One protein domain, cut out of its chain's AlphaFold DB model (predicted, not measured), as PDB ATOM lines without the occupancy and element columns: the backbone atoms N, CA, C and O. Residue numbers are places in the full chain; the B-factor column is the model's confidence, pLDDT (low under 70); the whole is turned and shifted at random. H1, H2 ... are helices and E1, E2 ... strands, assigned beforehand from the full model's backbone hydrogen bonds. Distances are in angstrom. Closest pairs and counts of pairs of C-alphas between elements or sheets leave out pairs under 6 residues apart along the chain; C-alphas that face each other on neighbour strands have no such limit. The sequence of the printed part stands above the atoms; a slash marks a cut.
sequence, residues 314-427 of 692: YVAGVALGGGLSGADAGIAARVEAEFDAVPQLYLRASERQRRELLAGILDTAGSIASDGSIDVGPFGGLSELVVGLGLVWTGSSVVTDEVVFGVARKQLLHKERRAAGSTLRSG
ATOM      1  N   TYR A 314     274.181 231.592 241.604       87.31
ATOM      2  CA  TYR A 314     273.135 232.611 241.720       87.31
ATOM      3  C   TYR A 314     272.509 232.661 243.123       87.31
ATOM      4  O   TYR A 314     272.270 233.737 243.661       87.31
ATOM      5  N   VAL A 315     272.281 231.500 243.748       84.06
ATOM      6  CA  VAL A 315     271.713 231.410 245.105       84.06
ATOM      7  C   VAL A 315     272.704 231.940 246.140       84.06
ATOM      8  O   VAL A 315     272.306 232.700 247.020       84.06
ATOM      9  N   ALA A 316     273.988 231.602 246.001       85.75
ATOM     10  CA  ALA A 316     275.048 232.182 246.822       85.75
ATOM     11  C   ALA A 316     275.095 233.712 246.656       85.75
ATOM     12  O   ALA A 316     275.177 234.432 247.642       85.75
ATOM     13  N   GLY A 317     274.935 234.221 245.432       85.94
ATOM     14  CA  GLY A 317     274.891 235.657 245.156       85.94
ATOM     15  C   GLY A 317     273.711 236.364 245.822       85.94
ATOM     16  O   GLY A 317     273.874 237.431 246.407       85.94
ATOM     17  N   VAL A 318     272.527 235.746 245.795       84.25
ATOM     18  CA  VAL A 318     271.333 236.248 246.495       84.25
ATOM     19  C   VAL A 318     271.550 236.293 248.012       84.25
ATOM     20  O   VAL A 318     271.112 237.243 248.660       84.25
ATOM     21  N   ALA A 319     272.227 235.289 248.577       81.06
ATOM     22  CA  ALA A 319     272.592 235.257 249.991       81.06
ATOM     23  C   ALA A 319     273.556 236.399 250.351       81.06
ATOM     24  O   ALA A 319     273.278 237.172 251.265       81.06
ATOM     25  N   LEU A 320     274.630 236.543 249.568       81.75
ATOM     26  CA  LEU A 320     275.668 237.568 249.707       81.75
ATOM     27  C   LEU A 320     275.112 238.998 249.617       81.75
ATOM     28  O   LEU A 320     275.559 239.882 250.338       81.75
ATOM     29  N   GLY A 321     274.113 239.237 248.764       75.25
ATOM     30  CA  GLY A 321     273.456 240.542 248.649       75.25
ATOM     31  C   GLY A 321     272.299 240.780 249.632       75.25
ATOM     32  O   GLY A 321     271.526 241.720 249.447       75.25
ATOM     33  N   GLY A 322     272.146 239.945 250.670       73.19
ATOM     34  CA  GLY A 322     271.180 240.144 251.765       73.19
ATOM     35  C   GLY A 322     269.739 239.692 251.478       73.19
ATOM     36  O   GLY A 322     268.823 239.969 252.258       73.19
ATOM     37  N   GLY A 323     269.508 238.981 250.368       61.03
ATOM     38  CA  GLY A 323     268.180 238.602 249.869       61.03
ATOM     39  C   GLY A 323     267.494 237.420 250.565       61.03
ATOM     40  O   GLY A 323     266.371 237.086 250.196       61.03
ATOM     41  N   LEU A 324     268.127 236.776 251.552       60.66
ATOM     42  CA  LEU A 324     267.539 235.633 252.276       60.66
ATOM     43  C   LEU A 324     266.669 236.034 253.481       60.66
ATOM     44  O   LEU A 324     266.016 235.180 254.083       60.66
ATOM     45  N   SER A 325     266.611 237.325 253.811       52.66
ATOM     46  CA  SER A 325     265.759 237.863 254.875       52.66
ATOM     47  C   SER A 325     264.272 237.603 254.565       52.66
ATOM     48  O   SER A 325     263.669 238.314 253.764       52.66
ATOM     49  N   GLY A 326     263.671 236.581 255.187       50.44
ATOM     50  CA  GLY A 326     262.264 236.198 254.970       50.44
ATOM     51  C   GLY A 326     262.019 235.090 253.934       50.44
ATOM     52  O   GLY A 326     260.868 234.883 253.547       50.44
ATOM     53  N   ALA A 327     263.057 234.376 253.484       49.56
ATOM     54  CA  ALA A 327     262.908 233.192 252.634       49.56
ATOM     55  C   ALA A 327     262.276 232.004 253.395       49.56
ATOM     56  O   ALA A 327     262.424 231.876 254.610       49.56
ATOM     57  N   ASP A 328     261.578 231.126 252.666       45.88
ATOM     58  CA  ASP A 328     260.959 229.909 253.210       45.88
ATOM     59  C   ASP A 328     262.001 229.045 253.951       45.88
ATOM     60  O   ASP A 328     263.141 228.899 253.493       45.88
ATOM     61  N   ALA A 329     261.617 228.452 255.085       50.00
ATOM     62  CA  ALA A 329     262.526 227.767 256.008       50.00
ATOM     63  C   ALA A 329     263.315 226.625 255.337       50.00
ATOM     64  O   ALA A 329     264.424 226.315 255.760       50.00
ATOM     65  N   GLY A 330     262.789 226.035 254.255       45.97
ATOM     66  CA  GLY A 330     263.473 225.003 253.462       45.97
ATOM     67  C   GLY A 330     264.555 225.514 252.496       45.97
ATOM     68  O   GLY A 330     265.447 224.748 252.136       45.97
ATOM     69  N   ILE A 331     264.507 226.787 252.076       49.19
ATOM     70  CA  ILE A 331     265.561 227.436 251.270       49.19
ATOM     71  C   ILE A 331     266.647 227.982 252.198       49.19
ATOM     72  O   ILE A 331     267.829 227.773 251.933       49.19
ATOM     73  N   ALA A 332     266.247 228.583 253.325       52.25
ATOM     74  CA  ALA A 332     267.166 228.995 254.384       52.25
ATOM     75  C   ALA A 332     267.944 227.796 254.967       52.25
ATOM     76  O   ALA A 332     269.149 227.887 255.149       52.25
ATOM     77  N   ALA A 333     267.301 226.634 255.149       49.22
ATOM     78  CA  ALA A 333     267.958 225.416 255.639       49.22
ATOM     79  C   ALA A 333     268.936 224.757 254.644       49.22
ATOM     80  O   ALA A 333     269.695 223.877 255.035       49.22
ATOM     81  N   ARG A 334     268.923 225.137 253.357       49.41
ATOM     82  CA  ARG A 334     269.897 224.657 252.354       49.41
ATOM     83  C   ARG A 334     271.126 225.557 252.226       49.41
ATOM     84  O   ARG A 334     272.103 225.146 251.607       49.41
ATOM     85  N   VAL A 335     271.077 226.757 252.799       53.97
ATOM     86  CA  VAL A 335     272.211 227.671 252.928       53.97
ATOM     87  C   VAL A 335     272.600 227.676 254.407       53.97
ATOM     88  O   VAL A 335     272.295 228.604 255.138       53.97
ATOM     89  N   GLU A 336     273.235 226.597 254.877       50.25
ATOM     90  CA  GLU A 336     273.768 226.519 256.253       50.25
ATOM     91  C   GLU A 336     274.967 227.468 256.484       50.25
ATOM     92  O   GLU A 336     275.461 227.578 257.602       50.25
ATOM     93  N   ALA A 337     275.442 228.149 255.435       54.44
ATOM     94  CA  ALA A 337     276.616 229.012 255.460       54.44
ATOM     95  C   ALA A 337     276.229 230.498 255.428       54.44
ATOM     96  O   ALA A 337     275.655 230.978 254.449       54.44
ATOM     97  N   GLU A 338     276.594 231.235 256.478       62.12
ATOM     98  CA  GLU A 338     276.711 232.695 256.419       62.12
ATOM     99  C   GLU A 338     277.943 233.049 255.573       62.12
ATOM    100  O   GLU A 338     279.023 232.483 255.760       62.12
ATOM    101  N   PHE A 339     277.777 233.948 254.600       68.62
ATOM    102  CA  PHE A 339     278.871 234.403 253.748       68.62
ATOM    103  C   PHE A 339     279.241 235.851 254.087       68.62
ATOM    104  O   PHE A 339     278.517 236.775 253.722       68.62
ATOM    105  N   ASP A 340     280.397 236.045 254.721       70.31
ATOM    106  CA  ASP A 340     280.930 237.378 255.055       70.31
ATOM    107  C   ASP A 340     281.737 238.019 253.908       70.31
ATOM    108  O   ASP A 340     281.944 239.231 253.879       70.31
ATOM    109  N   ALA A 341     282.206 237.203 252.956       84.00
ATOM    110  CA  ALA A 341     282.951 237.601 251.758       84.00
ATOM    111  C   ALA A 341     282.683 236.609 250.608       84.00
ATOM    112  O   ALA A 341     282.220 235.489 250.844       84.00
ATOM    113  N   VAL A 342     282.988 236.991 249.362       85.62
ATOM    114  CA  VAL A 342     282.893 236.093 248.204       85.62
ATOM    115  C   VAL A 342     283.990 235.040 248.358       85.62
ATOM    116  O   VAL A 342     285.167 235.405 248.351       85.62
ATOM    117  N   PRO A 343     283.666 233.743 248.499       87.75
ATOM    118  CA  PRO A 343     284.703 232.752 248.751       87.75
ATOM    119  C   PRO A 343     285.602 232.551 247.528       87.75
ATOM    120  O   PRO A 343     285.132 232.560 246.389       87.75
ATOM    121  N   GLN A 344     286.880 232.257 247.771       85.50
ATOM    122  CA  GLN A 344     287.891 232.057 246.724       85.50
ATOM    123  C   GLN A 344     287.475 231.028 245.663       85.50
ATOM    124  O   GLN A 344     287.664 231.241 244.467       85.50
ATOM    125  N   LEU A 345     286.828 229.942 246.099       87.81
ATOM    126  CA  LEU A 345     286.304 228.891 245.222       87.81
ATOM    127  C   LEU A 345     285.317 229.437 244.174       87.81
ATOM    128  O   LEU A 345     285.287 228.966 243.040       87.81
ATOM    129  N   TYR A 346     284.535 230.456 244.534       89.50
ATOM    130  CA  TYR A 346     283.625 231.132 243.615       89.50
ATOM    131  C   TYR A 346     284.370 232.128 242.715       89.50
ATOM    132  O   TYR A 346     284.064 232.205 241.529       89.50
ATOM    133  N   LEU A 347     285.384 232.838 243.230       89.19
ATOM    134  CA  LEU A 347     286.223 233.771 242.457       89.19
ATOM    135  C   LEU A 347     287.076 233.082 241.382       89.19
ATOM    136  O   LEU A 347     287.483 233.732 240.416       89.19
ATOM    137  N   ARG A 348     287.322 231.777 241.523       91.31
ATOM    138  CA  ARG A 348     288.033 230.930 240.550       91.31
ATOM    139  C   ARG A 348     287.141 229.913 239.828       91.31
ATOM    140  O   ARG A 348     287.634 229.029 239.135       91.31
ATOM    141  N   ALA A 349     285.821 230.056 239.933       91.12
ATOM    142  CA  ALA A 349     284.879 229.256 239.157       91.12
ATOM    143  C   ALA A 349     284.829 229.697 237.680       91.12
ATOM    144  O   ALA A 349     285.299 230.779 237.308       91.12
ATOM    145  N   SER A 350     284.202 228.880 236.828       93.12
ATOM    146  CA  SER A 350     284.022 229.222 235.412       93.12
ATOM    147  C   SER A 350     283.346 230.579 235.217       93.12
ATOM    148  O   SER A 350     282.535 231.011 236.040       93.12
ATOM    149  N   GLU A 351     283.626 231.237 234.089       92.94
ATOM    150  CA  GLU A 351     283.031 232.532 233.738       92.94
ATOM    151  C   GLU A 351     281.503 232.529 233.917       92.94
ATOM    152  O   GLU A 351     280.948 233.420 234.556       92.94
ATOM    153  N   ARG A 352     280.819 231.476 233.445       93.06
ATOM    154  CA  ARG A 352     279.366 231.317 233.609       93.06
ATOM    155  C   ARG A 352     278.942 231.326 235.080       93.06
ATOM    156  O   ARG A 352     278.007 232.036 235.437       93.06
ATOM    157  N   GLN A 353     279.624 230.557 235.929       93.56
ATOM    158  CA  GLN A 353     279.318 230.481 237.362       93.56
ATOM    159  C   GLN A 353     279.558 231.828 238.058       93.56
ATOM    160  O   GLN A 353     278.744 232.250 238.876       93.56
ATOM    161  N   ARG A 354     280.626 232.544 237.694       94.19
ATOM    162  CA  ARG A 354     280.932 233.878 238.237       94.19
ATOM    163  C   ARG A 354     279.923 234.939 237.796       94.19
ATOM    164  O   ARG A 354     279.516 235.766 238.608       94.19
ATOM    165  N   ARG A 355     279.439 234.876 236.552       93.62
ATOM    166  CA  ARG A 355     278.351 235.738 236.057       93.62
ATOM    167  C   ARG A 355     277.028 235.476 236.778       93.62
ATOM    168  O   ARG A 355     276.338 236.425 237.133       93.62
ATOM    169  N   GLU A 356     276.689 234.213 237.031       91.81
ATOM    170  CA  GLU A 356     275.497 233.836 237.807       91.81
ATOM    171  C   GLU A 356     275.571 234.349 239.252       91.81
ATOM    172  O   GLU A 356     274.585 234.871 239.771       91.81
ATOM    173  N   LEU A 357     276.744 234.247 239.881       91.44
ATOM    174  CA  LEU A 357     277.008 234.789 241.212       91.44
ATOM    175  C   LEU A 357     276.829 236.307 241.257       91.44
ATOM    176  O   LEU A 357     276.078 236.808 242.094       91.44
ATOM    177  N   LEU A 358     277.471 237.027 240.330       92.06
ATOM    178  CA  LEU A 358     277.342 238.479 240.224       92.06
ATOM    179  C   LEU A 358     275.878 238.885 240.010       92.06
ATOM    180  O   LEU A 358     275.398 239.794 240.680       92.06
ATOM    181  N   ALA A 359     275.140 238.174 239.153       89.69
ATOM    182  CA  ALA A 359     273.725 238.446 238.924       89.69
ATOM    183  C   ALA A 359     272.882 238.320 240.199       89.69
ATOM    184  O   ALA A 359     272.076 239.205 240.470       89.69
ATOM    185  N   GLY A 360     273.113 237.291 241.021       87.12
ATOM    186  CA  GLY A 360     272.428 237.142 242.308       87.12
ATOM    187  C   GLY A 360     272.711 238.295 243.281       87.12
ATOM    188  O   GLY A 360     271.783 238.801 243.923       87.12
ATOM    189  N   ILE A 361     273.968 238.754 243.346       88.12
ATOM    190  CA  ILE A 361     274.386 239.894 244.186       88.12
ATOM    191  C   ILE A 361     273.721 241.184 243.699       88.12
ATOM    192  O   ILE A 361     273.123 241.922 244.481       88.12
ATOM    193  N   LEU A 362     273.775 241.465 242.397       87.94
ATOM    194  CA  LEU A 362     273.222 242.699 241.835       87.94
ATOM    195  C   LEU A 362     271.684 242.706 241.850       87.94
ATOM    196  O   LEU A 362     271.060 243.748 242.071       87.94
ATOM    197  N   ASP A 363     271.038 241.554 241.675       86.69
ATOM    198  CA  ASP A 363     269.580 241.442 241.753       86.69
ATOM    199  C   ASP A 363     269.042 241.741 243.154       86.69
ATOM    200  O   ASP A 363     267.945 242.294 243.271       86.69
ATOM    201  N   THR A 364     269.829 241.491 244.197       82.75
ATOM    202  CA  THR A 364     269.453 241.748 245.593       82.75
ATOM    203  C   THR A 364     269.938 243.110 246.083       82.75
ATOM    204  O   THR A 364     269.112 243.959 246.418       82.75
ATOM    205  N   ALA A 365     271.245 243.360 246.036       83.56
ATOM    206  CA  ALA A 365     271.882 244.552 246.593       83.56
ATOM    207  C   ALA A 365     272.095 245.689 245.577       83.56
ATOM    208  O   ALA A 365     272.197 246.849 245.968       83.56
ATOM    209  N   GLY A 366     272.151 245.382 244.278       85.44
ATOM    210  CA  GLY A 366     272.472 246.362 243.237       85.44
ATOM    211  C   GLY A 366     271.340 247.355 242.968       85.44
ATOM    212  O   GLY A 366     270.203 246.963 242.668       85.44
ATOM    213  N   SER A 367     271.651 248.649 243.009       87.88
ATOM    214  CA  SER A 367     270.754 249.739 242.623       87.88
ATOM    215  C   SER A 367     271.298 250.459 241.390       87.88
ATOM    216  O   SER A 367     272.476 250.767 241.307       87.88
ATOM    217  N   ILE A 368     270.450 250.671 240.383       88.75
ATOM    218  CA  ILE A 368     270.875 251.293 239.123       88.75
ATOM    219  C   ILE A 368     270.775 252.809 239.311       88.75
ATOM    220  O   ILE A 368     269.688 253.302 239.635       88.75
ATOM    221  N   ALA A 369     271.866 253.538 239.098       86.06
ATOM    222  CA  ALA A 369     271.936 254.996 239.149       86.06
ATOM    223  C   ALA A 369     271.359 255.635 237.873       86.06
ATOM    224  O   ALA A 369     270.861 254.948 236.977       86.06
ATOM    225  N   SER A 370     271.310 256.968 237.800       81.44
ATOM    226  CA  SER A 370     270.738 257.691 236.648       81.44
ATOM    227  C   SER A 370     271.619 257.660 235.399       81.44
ATOM    228  O   SER A 370     271.094 257.746 234.294       81.44
ATOM    229  N   ASP A 371     272.932 257.525 235.574       75.75
ATOM    230  CA  ASP A 371     273.948 257.401 234.519       75.75
ATOM    231  C   ASP A 371     274.140 255.949 234.033       75.75
ATOM    232  O   ASP A 371     274.913 255.690 233.110       75.75
ATOM    233  N   GLY A 372     273.413 255.006 234.640       80.56
ATOM    234  CA  GLY A 372     273.475 253.583 234.332       80.56
ATOM    235  C   GLY A 372     274.510 252.797 235.137       80.56
ATOM    236  O   GLY A 372     274.544 251.582 234.966       80.56
ATOM    237  N   SER A 373     275.301 253.421 236.021       84.62
ATOM    238  CA  SER A 373     276.158 252.670 236.948       84.62
ATOM    239  C   SER A 373     275.307 251.836 237.916       84.62
ATOM    240  O   SER A 373     274.132 252.136 238.169       84.62
ATOM    241  N   ILE A 374     275.865 250.733 238.412       88.25
ATOM    242  CA  ILE A 374     275.176 249.837 239.343       88.25
ATOM    243  C   ILE A 374     275.845 249.963 240.704       88.25
ATOM    244  O   ILE A 374     276.870 249.333 240.950       88.25
ATOM    245  N   ASP A 375     275.253 250.764 241.582       87.69
ATOM    246  CA  ASP A 375     275.719 250.948 242.950       87.69
ATOM    247  C   ASP A 375     275.438 249.688 243.763       87.69
ATOM    248  O   ASP A 375     274.297 249.219 243.861       87.69
ATOM    249  N   VAL A 376     276.489 249.144 244.360       83.50
ATOM    250  CA  VAL A 376     276.442 247.987 245.246       83.50
ATOM    251  C   VAL A 376     277.461 248.232 246.354       83.50
ATOM    252  O   VAL A 376     278.625 248.518 246.090       83.50
ATOM    253  N   GLY A 377     277.008 248.194 247.610       71.88
ATOM    254  CA  GLY A 377     277.876 248.479 248.755       71.88
ATOM    255  C   GLY A 377     279.143 247.610 248.745       71.88
ATOM    256  O   GLY A 377     279.094 246.474 248.263       71.88
ATOM    257  N   PRO A 378     280.280 248.121 249.253       67.06
ATOM    258  CA  PRO A 378     281.532 247.381 249.236       67.06
ATOM    259  C   PRO A 378     281.392 246.096 250.050       67.06
ATOM    260  O   PRO A 378     280.912 246.103 251.184       67.06
ATOM    261  N   PHE A 379     281.822 244.992 249.451       72.88
ATOM    262  CA  PHE A 379     281.752 243.663 250.034       72.88
ATOM    263  C   PHE A 379     283.027 242.886 249.689       72.88
ATOM    264  O   PHE A 379     283.571 243.039 248.590       72.88
ATOM    265  N   GLY A 380     283.528 242.074 250.624       79.31
ATOM    266  CA  GLY A 380     284.797 241.360 250.459       79.31
ATOM    267  C   GLY A 380     284.786 240.460 249.222       79.31
ATOM    268  O   GLY A 380     283.891 239.634 249.073       79.31
ATOM    269  N   GLY A 381     285.752 240.630 248.316       81.31
ATOM    270  CA  GLY A 381     285.870 239.844 247.078       81.31
ATOM    271  C   GLY A 381     284.953 240.274 245.924       81.31
ATOM    272  O   GLY A 381     285.059 239.725 244.829       81.31
ATOM    273  N   LEU A 382     284.076 241.271 246.107       85.94
ATOM    274  CA  LEU A 382     283.219 241.768 245.022       85.94
ATOM    275  C   LEU A 382     284.023 242.491 243.931       85.94
ATOM    276  O   LEU A 382     283.750 242.297 242.748       85.94
ATOM    277  N   SER A 383     285.030 243.280 244.314       85.25
ATOM    278  CA  SER A 383     285.938 243.953 243.376       85.25
ATOM    279  C   SER A 383     286.625 242.946 242.454       85.25
ATOM    280  O   SER A 383     286.559 243.071 241.235       85.25
ATOM    281  N   GLU A 384     287.203 241.896 243.034       86.81
ATOM    282  CA  GLU A 384     287.873 240.824 242.306       86.81
ATOM    283  C   GLU A 384     286.914 240.043 241.396       86.81
ATOM    284  O   GLU A 384     287.268 239.715 240.263       86.81
ATOM    285  N   LEU A 385     285.684 239.773 241.851       89.06
ATOM    286  CA  LEU A 385     284.660 239.127 241.027       89.06
ATOM    287  C   LEU A 385     284.339 239.960 239.779       89.06
ATOM    288  O   LEU A 385     284.242 239.414 238.682       89.06
ATOM    289  N   VAL A 386     284.164 241.270 239.955       87.75
ATOM    290  CA  VAL A 386     283.813 242.215 238.888       87.75
ATOM    291  C   VAL A 386     284.980 242.374 237.912       87.75
ATOM    292  O   VAL A 386     284.809 242.151 236.713       87.75
ATOM    293  N   VAL A 387     286.180 242.663 238.420       85.38
ATOM    294  CA  VAL A 387     287.397 242.809 237.606       85.38
ATOM    295  C   VAL A 387     287.732 241.513 236.870       85.38
ATOM    296  O   VAL A 387     288.007 241.533 235.673       85.38
ATOM    297  N   GLY A 388     287.630 240.364 237.539       84.81
ATOM    298  CA  GLY A 388     287.892 239.057 236.941       84.81
ATOM    299  C   GLY A 388     286.873 238.633 235.874       84.81
ATOM    300  O   GLY A 388     287.095 237.622 235.201       84.81
ATOM    301  N   LEU A 389     285.762 239.360 235.718       88.38
ATOM    302  CA  LEU A 389     284.803 239.231 234.615       88.38
ATOM    303  C   LEU A 389     285.073 240.232 233.474       88.38
ATOM    304  O   LEU A 389     284.303 240.276 232.520       88.38
ATOM    305  N   GLY A 390     286.154 241.016 233.556       81.38
ATOM    306  CA  GLY A 390     286.493 242.068 232.593       81.38
ATOM    307  C   GLY A 390     285.669 243.350 232.759       81.38
ATOM    308  O   GLY A 390     285.694 244.216 231.885       81.38
ATOM    309  N   LEU A 391     284.923 243.478 233.862       84.88
ATOM    310  CA  LEU A 391     284.050 244.618 234.142       84.88
ATOM    311  C   LEU A 391     284.777 245.697 234.955       84.88
ATOM    312  O   LEU A 391     285.756 245.427 235.649       84.88
ATOM    313  N   VAL A 392     284.271 246.931 234.902       80.50
ATOM    314  CA  VAL A 392     284.847 248.062 235.643       80.50
ATOM    315  C   VAL A 392     284.225 248.155 237.036       80.50
ATOM    316  O   VAL A 392     283.001 248.213 237.178       80.50
ATOM    317  N   TRP A 393     285.078 248.220 238.056       83.31
ATOM    318  CA  TRP A 393     284.716 248.484 239.447       83.31
ATOM    319  C   TRP A 393     285.210 249.875 239.852       83.31
ATOM    320  O   TRP A 393     286.370 250.188 239.628       83.31
ATOM    321  N   THR A 394     284.357 250.710 240.445       74.75
ATOM    322  CA  THR A 394     284.716 252.083 240.870       74.75
ATOM    323  C   THR A 394     284.833 252.225 242.392       74.75
ATOM    324  O   THR A 394     284.663 253.316 242.931       74.75
ATOM    325  N   GLY A 395     285.034 251.120 243.115       75.50
ATOM    326  CA  GLY A 395     285.074 251.091 244.584       75.50
ATOM    327  C   GLY A 395     283.709 250.879 245.252       75.50
ATOM    328  O   GLY A 395     283.642 250.280 246.324       75.50
ATOM    329  N   SER A 396     282.623 251.314 244.611       80.00
ATOM    330  CA  SER A 396     281.245 251.156 245.111       80.00
ATOM    331  C   SER A 396     280.213 250.840 244.029       80.00
ATOM    332  O   SER A 396     279.029 250.678 244.331       80.00
ATOM    333  N   SER A 397     280.628 250.810 242.764       85.00
ATOM    334  CA  SER A 397     279.705 250.654 241.646       85.00
ATOM    335  C   SER A 397     280.328 249.799 240.547       85.00
ATOM    336  O   SER A 397     281.534 249.849 240.291       85.00
ATOM    337  N   VAL A 398     279.490 249.001 239.888       86.00
ATOM    338  CA  VAL A 398     279.843 248.244 238.683       86.00
ATOM    339  C   VAL A 398     279.435 249.058 237.463       86.00
ATOM    340  O   VAL A 398     278.291 249.509 237.363       86.00
ATOM    341  N   VAL A 399     280.353 249.217 236.515       82.50
ATOM    342  CA  VAL A 399     280.099 249.888 235.237       82.50
ATOM    343  C   VAL A 399     280.266 248.875 234.111       82.50
ATOM    344  O   VAL A 399     281.335 248.297 233.920       82.50
ATOM    345  N   THR A 400     279.184 248.626 233.375       81.88
ATOM    346  CA  THR A 400     279.148 247.613 232.316       81.88
ATOM    347  C   THR A 400     278.028 247.891 231.319       81.88
ATOM    348  O   THR A 400     276.969 248.405 231.676       81.88
ATOM    349  N   ASP A 401     278.242 247.533 230.057       76.25
ATOM    350  CA  ASP A 401     277.212 247.491 229.019       76.25
ATOM    351  C   ASP A 401     276.604 246.089 228.831       76.25
ATOM    352  O   ASP A 401     275.646 245.921 228.065       76.25
ATOM    353  N   GLU A 402     277.119 245.103 229.566       82.25
ATOM    354  CA  GLU A 402     276.683 243.715 229.533       82.25
ATOM    355  C   GLU A 402     275.393 243.476 230.339       82.25
ATOM    356  O   GLU A 402     274.965 244.261 231.194       82.25
ATOM    357  N   VAL A 403     274.736 242.346 230.065       83.81
ATOM    358  CA  VAL A 403     273.565 241.900 230.829       83.81
ATOM    359  C   VAL A 403     274.042 241.205 232.104       83.81
ATOM    360  O   VAL A 403     274.426 240.040 232.069       83.81
ATOM    361  N   VAL A 404     274.000 241.926 233.226       84.38
ATOM    362  CA  VAL A 404     274.508 241.453 234.530       84.38
ATOM    363  C   VAL A 404     273.435 241.176 235.583       84.38
ATOM    364  O   VAL A 404     273.755 240.693 236.657       84.38
ATOM    365  N   PHE A 405     272.163 241.454 235.292       85.50
ATOM    366  CA  PHE A 405     271.031 241.123 236.170       85.50
ATOM    367  C   PHE A 405     270.336 239.857 235.672       85.50
ATOM    368  O   PHE A 405     270.259 239.653 234.462       85.50
ATOM    369  N   GLY A 406     269.769 239.044 236.559       79.94
ATOM    370  CA  GLY A 406     268.847 237.954 236.226       79.94
ATOM    371  C   GLY A 406     267.380 238.401 236.222       79.94
ATOM    372  O   GLY A 406     266.563 237.857 235.476       79.94
ATOM    373  N   VAL A 407     267.030 239.438 236.991       85.25
ATOM    374  CA  VAL A 407     265.658 239.957 237.079       85.25
ATOM    375  C   VAL A 407     265.330 240.877 235.899       85.25
ATOM    376  O   VAL A 407     265.876 241.976 235.764       85.25
ATOM    377  N   ALA A 408     264.335 240.487 235.095       80.94
ATOM    378  CA  ALA A 408     263.921 241.197 233.877       80.94
ATOM    379  C   ALA A 408     263.632 242.701 234.081       80.94
ATOM    380  O   ALA A 408     263.980 243.522 233.235       80.94
ATOM    381  N   ARG A 409     263.046 243.093 235.226       86.25
ATOM    382  CA  ARG A 409     262.787 244.511 235.545       86.25
ATOM    383  C   ARG A 409     264.081 245.322 235.670       86.25
ATOM    384  O   ARG A 409     264.141 246.438 235.163       86.25
ATOM    385  N   LYS A 410     265.099 244.783 236.354       85.31
ATOM    386  CA  LYS A 410     266.398 245.453 236.527       85.31
ATOM    387  C   LYS A 410     267.194 245.447 235.221       85.31
ATOM    388  O   LYS A 410     267.749 246.480 234.868       85.31
ATOM    389  N   GLN A 411     267.150 244.354 234.453       84.94
ATOM    390  CA  GLN A 411     267.738 244.299 233.106       84.94
ATOM    391  C   GLN A 411     267.198 245.409 232.190       84.94
ATOM    392  O   GLN A 411     267.977 246.107 231.538       84.94
ATOM    393  N   LEU A 412     265.872 245.586 232.146       84.69
ATOM    394  CA  LEU A 412     265.229 246.604 231.313       84.69
ATOM    395  C   LEU A 412     265.606 248.017 231.776       84.69
ATOM    396  O   LEU A 412     266.030 248.831 230.961       84.69
ATOM    397  N   LEU A 413     265.550 248.272 233.089       84.19
ATOM    398  CA  LEU A 413     265.916 249.562 233.673       84.19
ATOM    399  C   LEU A 413     267.391 249.923 233.421       84.19
ATOM    400  O   LEU A 413     267.692 251.063 233.071       84.19
ATOM    401  N   HIS A 414     268.309 248.960 233.551       85.25
ATOM    402  CA  HIS A 414     269.731 249.154 233.259       85.25
ATOM    403  C   HIS A 414     269.941 249.481 231.775       85.25
ATOM    404  O   HIS A 414     270.660 250.422 231.435       85.25
ATOM    405  N   LYS A 415     269.240 248.765 230.886       83.31
ATOM    406  CA  LYS A 415     269.267 249.014 229.439       83.31
ATOM    407  C   LYS A 415     268.739 250.399 229.058       83.31
ATOM    408  O   LYS A 415     269.308 251.024 228.169       83.31
ATOM    409  N   GLU A 416     267.679 250.873 229.704       82.19
ATOM    410  CA  GLU A 416     267.108 252.198 229.448       82.19
ATOM    411  C   GLU A 416     268.033 253.324 229.923       82.19
ATOM    412  O   GLU A 416     268.245 254.290 229.193       82.19
ATOM    413  N   ARG A 417     268.631 253.191 231.114       80.38
ATOM    414  CA  ARG A 417     269.468 254.251 231.696       80.38
ATOM    415  C   ARG A 417     270.848 254.366 231.052       80.38
ATOM    416  O   ARG A 417     271.297 255.483 230.816       80.38
ATOM    417  N   ARG A 418     271.473 253.254 230.640       70.44
ATOM    418  CA  ARG A 418     272.748 253.300 229.891       70.44
ATOM    419  C   ARG A 418     272.619 253.951 228.507       70.44
ATOM    420  O   ARG A 418     273.585 254.509 227.995       70.44
ATOM    421  N   ALA A 419     271.429 253.908 227.900       56.28
ATOM    422  CA  ALA A 419     271.167 254.531 226.602       56.28
ATOM    423  C   ALA A 419     271.097 256.071 226.670       56.28
ATOM    424  O   ALA A 419     271.168 256.725 225.632       56.28
ATOM    425  N   ALA A 420     270.984 256.654 227.870       49.06
ATOM    426  CA  ALA A 420     270.747 258.084 228.080       49.06
ATOM    427  C   ALA A 420     272.019 258.958 228.179       49.06
ATOM    428  O   ALA A 420     271.916 260.131 228.528       49.06
ATOM    429  N   GLY A 421     273.197 258.443 227.805       49.06
ATOM    430  CA  GLY A 421     274.416 259.253 227.653       49.06
ATOM    431  C   GLY A 421     275.486 259.030 228.721       49.06
ATOM    432  O   GLY A 421     275.962 259.990 229.321       49.06
ATOM    433  N   SER A 422     275.901 257.779 228.940       45.44
ATOM    434  CA  SER A 422     277.055 257.487 229.798       45.44
ATOM    435  C   SER A 422     278.378 257.782 229.078       45.44
ATOM    436  O   SER A 422     278.638 257.291 227.979       45.44
ATOM    437  N   THR A 423     279.215 258.609 229.704       43.31
ATOM    438  CA  THR A 423     280.585 258.960 229.294       43.31
ATOM    439  C   THR A 423     281.632 257.937 229.754       43.31
ATOM    440  O   THR A 423     282.798 258.051 229.369       43.31
ATOM    441  N   LEU A 424     281.244 256.930 230.544       48.25
ATOM    442  CA  LEU A 424     282.142 255.902 231.071       48.25
ATOM    443  C   LEU A 424     282.279 254.755 230.058       48.25
ATOM    444  O   LEU A 424     281.320 254.051 229.749       48.25
ATOM    445  N   ARG A 425     283.484 254.583 229.504       54.19
ATOM    446  CA  ARG A 425     283.788 253.530 228.521       54.19
ATOM    447  C   ARG A 425     284.022 252.206 229.257       54.19
ATOM    448  O   ARG A 425     285.045 252.057 229.912       54.19
ATOM    449  N   SER A 426     283.109 251.245 229.119       56.31
ATOM    450  CA  SER A 426     283.135 249.946 229.825       56.31
ATOM    451  C   SER A 426     284.343 249.050 229.508       56.31
ATOM    452  O   SER A 426     284.583 248.087 230.228       56.31
ATOM    453  N   GLY A 427     285.121 249.363 228.466       63.72
ATOM    454  CA  GLY A 427     286.247 248.540 228.007       63.72
ATOM    455  C   GLY A 427     287.650 249.020 228.401       63.72
ATOM    456  O   GLY A 427     288.624 248.402 227.974       63.72
TER     457      GLY A 427
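This is residues 314 to 427 of the 692 residues of the protein "Replicative DNA helicase" of Rhodococcus sp. SBT000017 (UniProt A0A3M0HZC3). One helix, H4, runs through the middle of this model, with H1 crossing it, short H3 and H5 near its first residues, and a patch of short strand pairings round E1 on a different side of it from H1. H6 comes near the last residues of H4, and the low-confidence loop that holds tiny H2 reaches far from the rest, with residues 325 to 330 sticking out. The printed part has 114 residues with six named helices and one named strand, in the order H1, H2, H3, H4, H5, E1, H6; the class is mostly helix, though under half of the residues are in named elements. It is compact, with a radius of gyration of the C-alphas of 14.0 A, yet elongated in outline, spanning 44 by 27 by 22 A.

Find C-alpha 314 at (273.135, 232.611, 241.720); from there H1 runs to residue 320, 9.7 A long. H2 is residues 329 to 332, and H3 is residues 344 to 347. Look next at C-alpha 351, at (283.031, 232.532, 233.738), where H4 begins; it runs 20.2 A to residue 364. H5 is residues 382 to 387, 8.6 A long, and E1 is residues 397 to 399. H6 runs 15.5 A from residue 408 to C-alpha 418 at (272.748, 253.300, 229.891).

Start at H4, the hub, which touches three helices. H1 touches it, the C-alphas of Gly 317 and Gly 360 closest at 4.0 A, at a steep tilt of 50 degrees, the same way. H3 touches residues 353 to 357 of H4 alone, closest at the C-alphas of Tyr 346 and Arg 354, 6.6 A. H5 only just touches H4, with 3 pairs of C-alphas within 8 A, by residues 354 to 358 alone; the closest C-alphas are those of Arg 354 and Leu 385, 7.0 A. H6 is close to H4 but not clearly touching, closest at the C-alphas of Asp 363 and Lys 410, 7.3 A, and about perpendicular at 89 degrees. H2 touches no helix. E1 pairs with no named strand, but residues 374 to 375 pair antiparallel with its residues 397 to 398, and residues 392 to 393 with 398 to 399. In H1, H4, H5 and H6 every O i to N i+4 pair is within hydrogen-bond range; H2 and H3 are too short for such a pair.

The farthest C-alphas are those of Gly 330 and Thr 423, 45.1 A apart. The printed part has no cut. The links H2 to H3 and H4 to H5 are long. Confidence is under 70 at residues 323 to 339, 378 and 419 to 427.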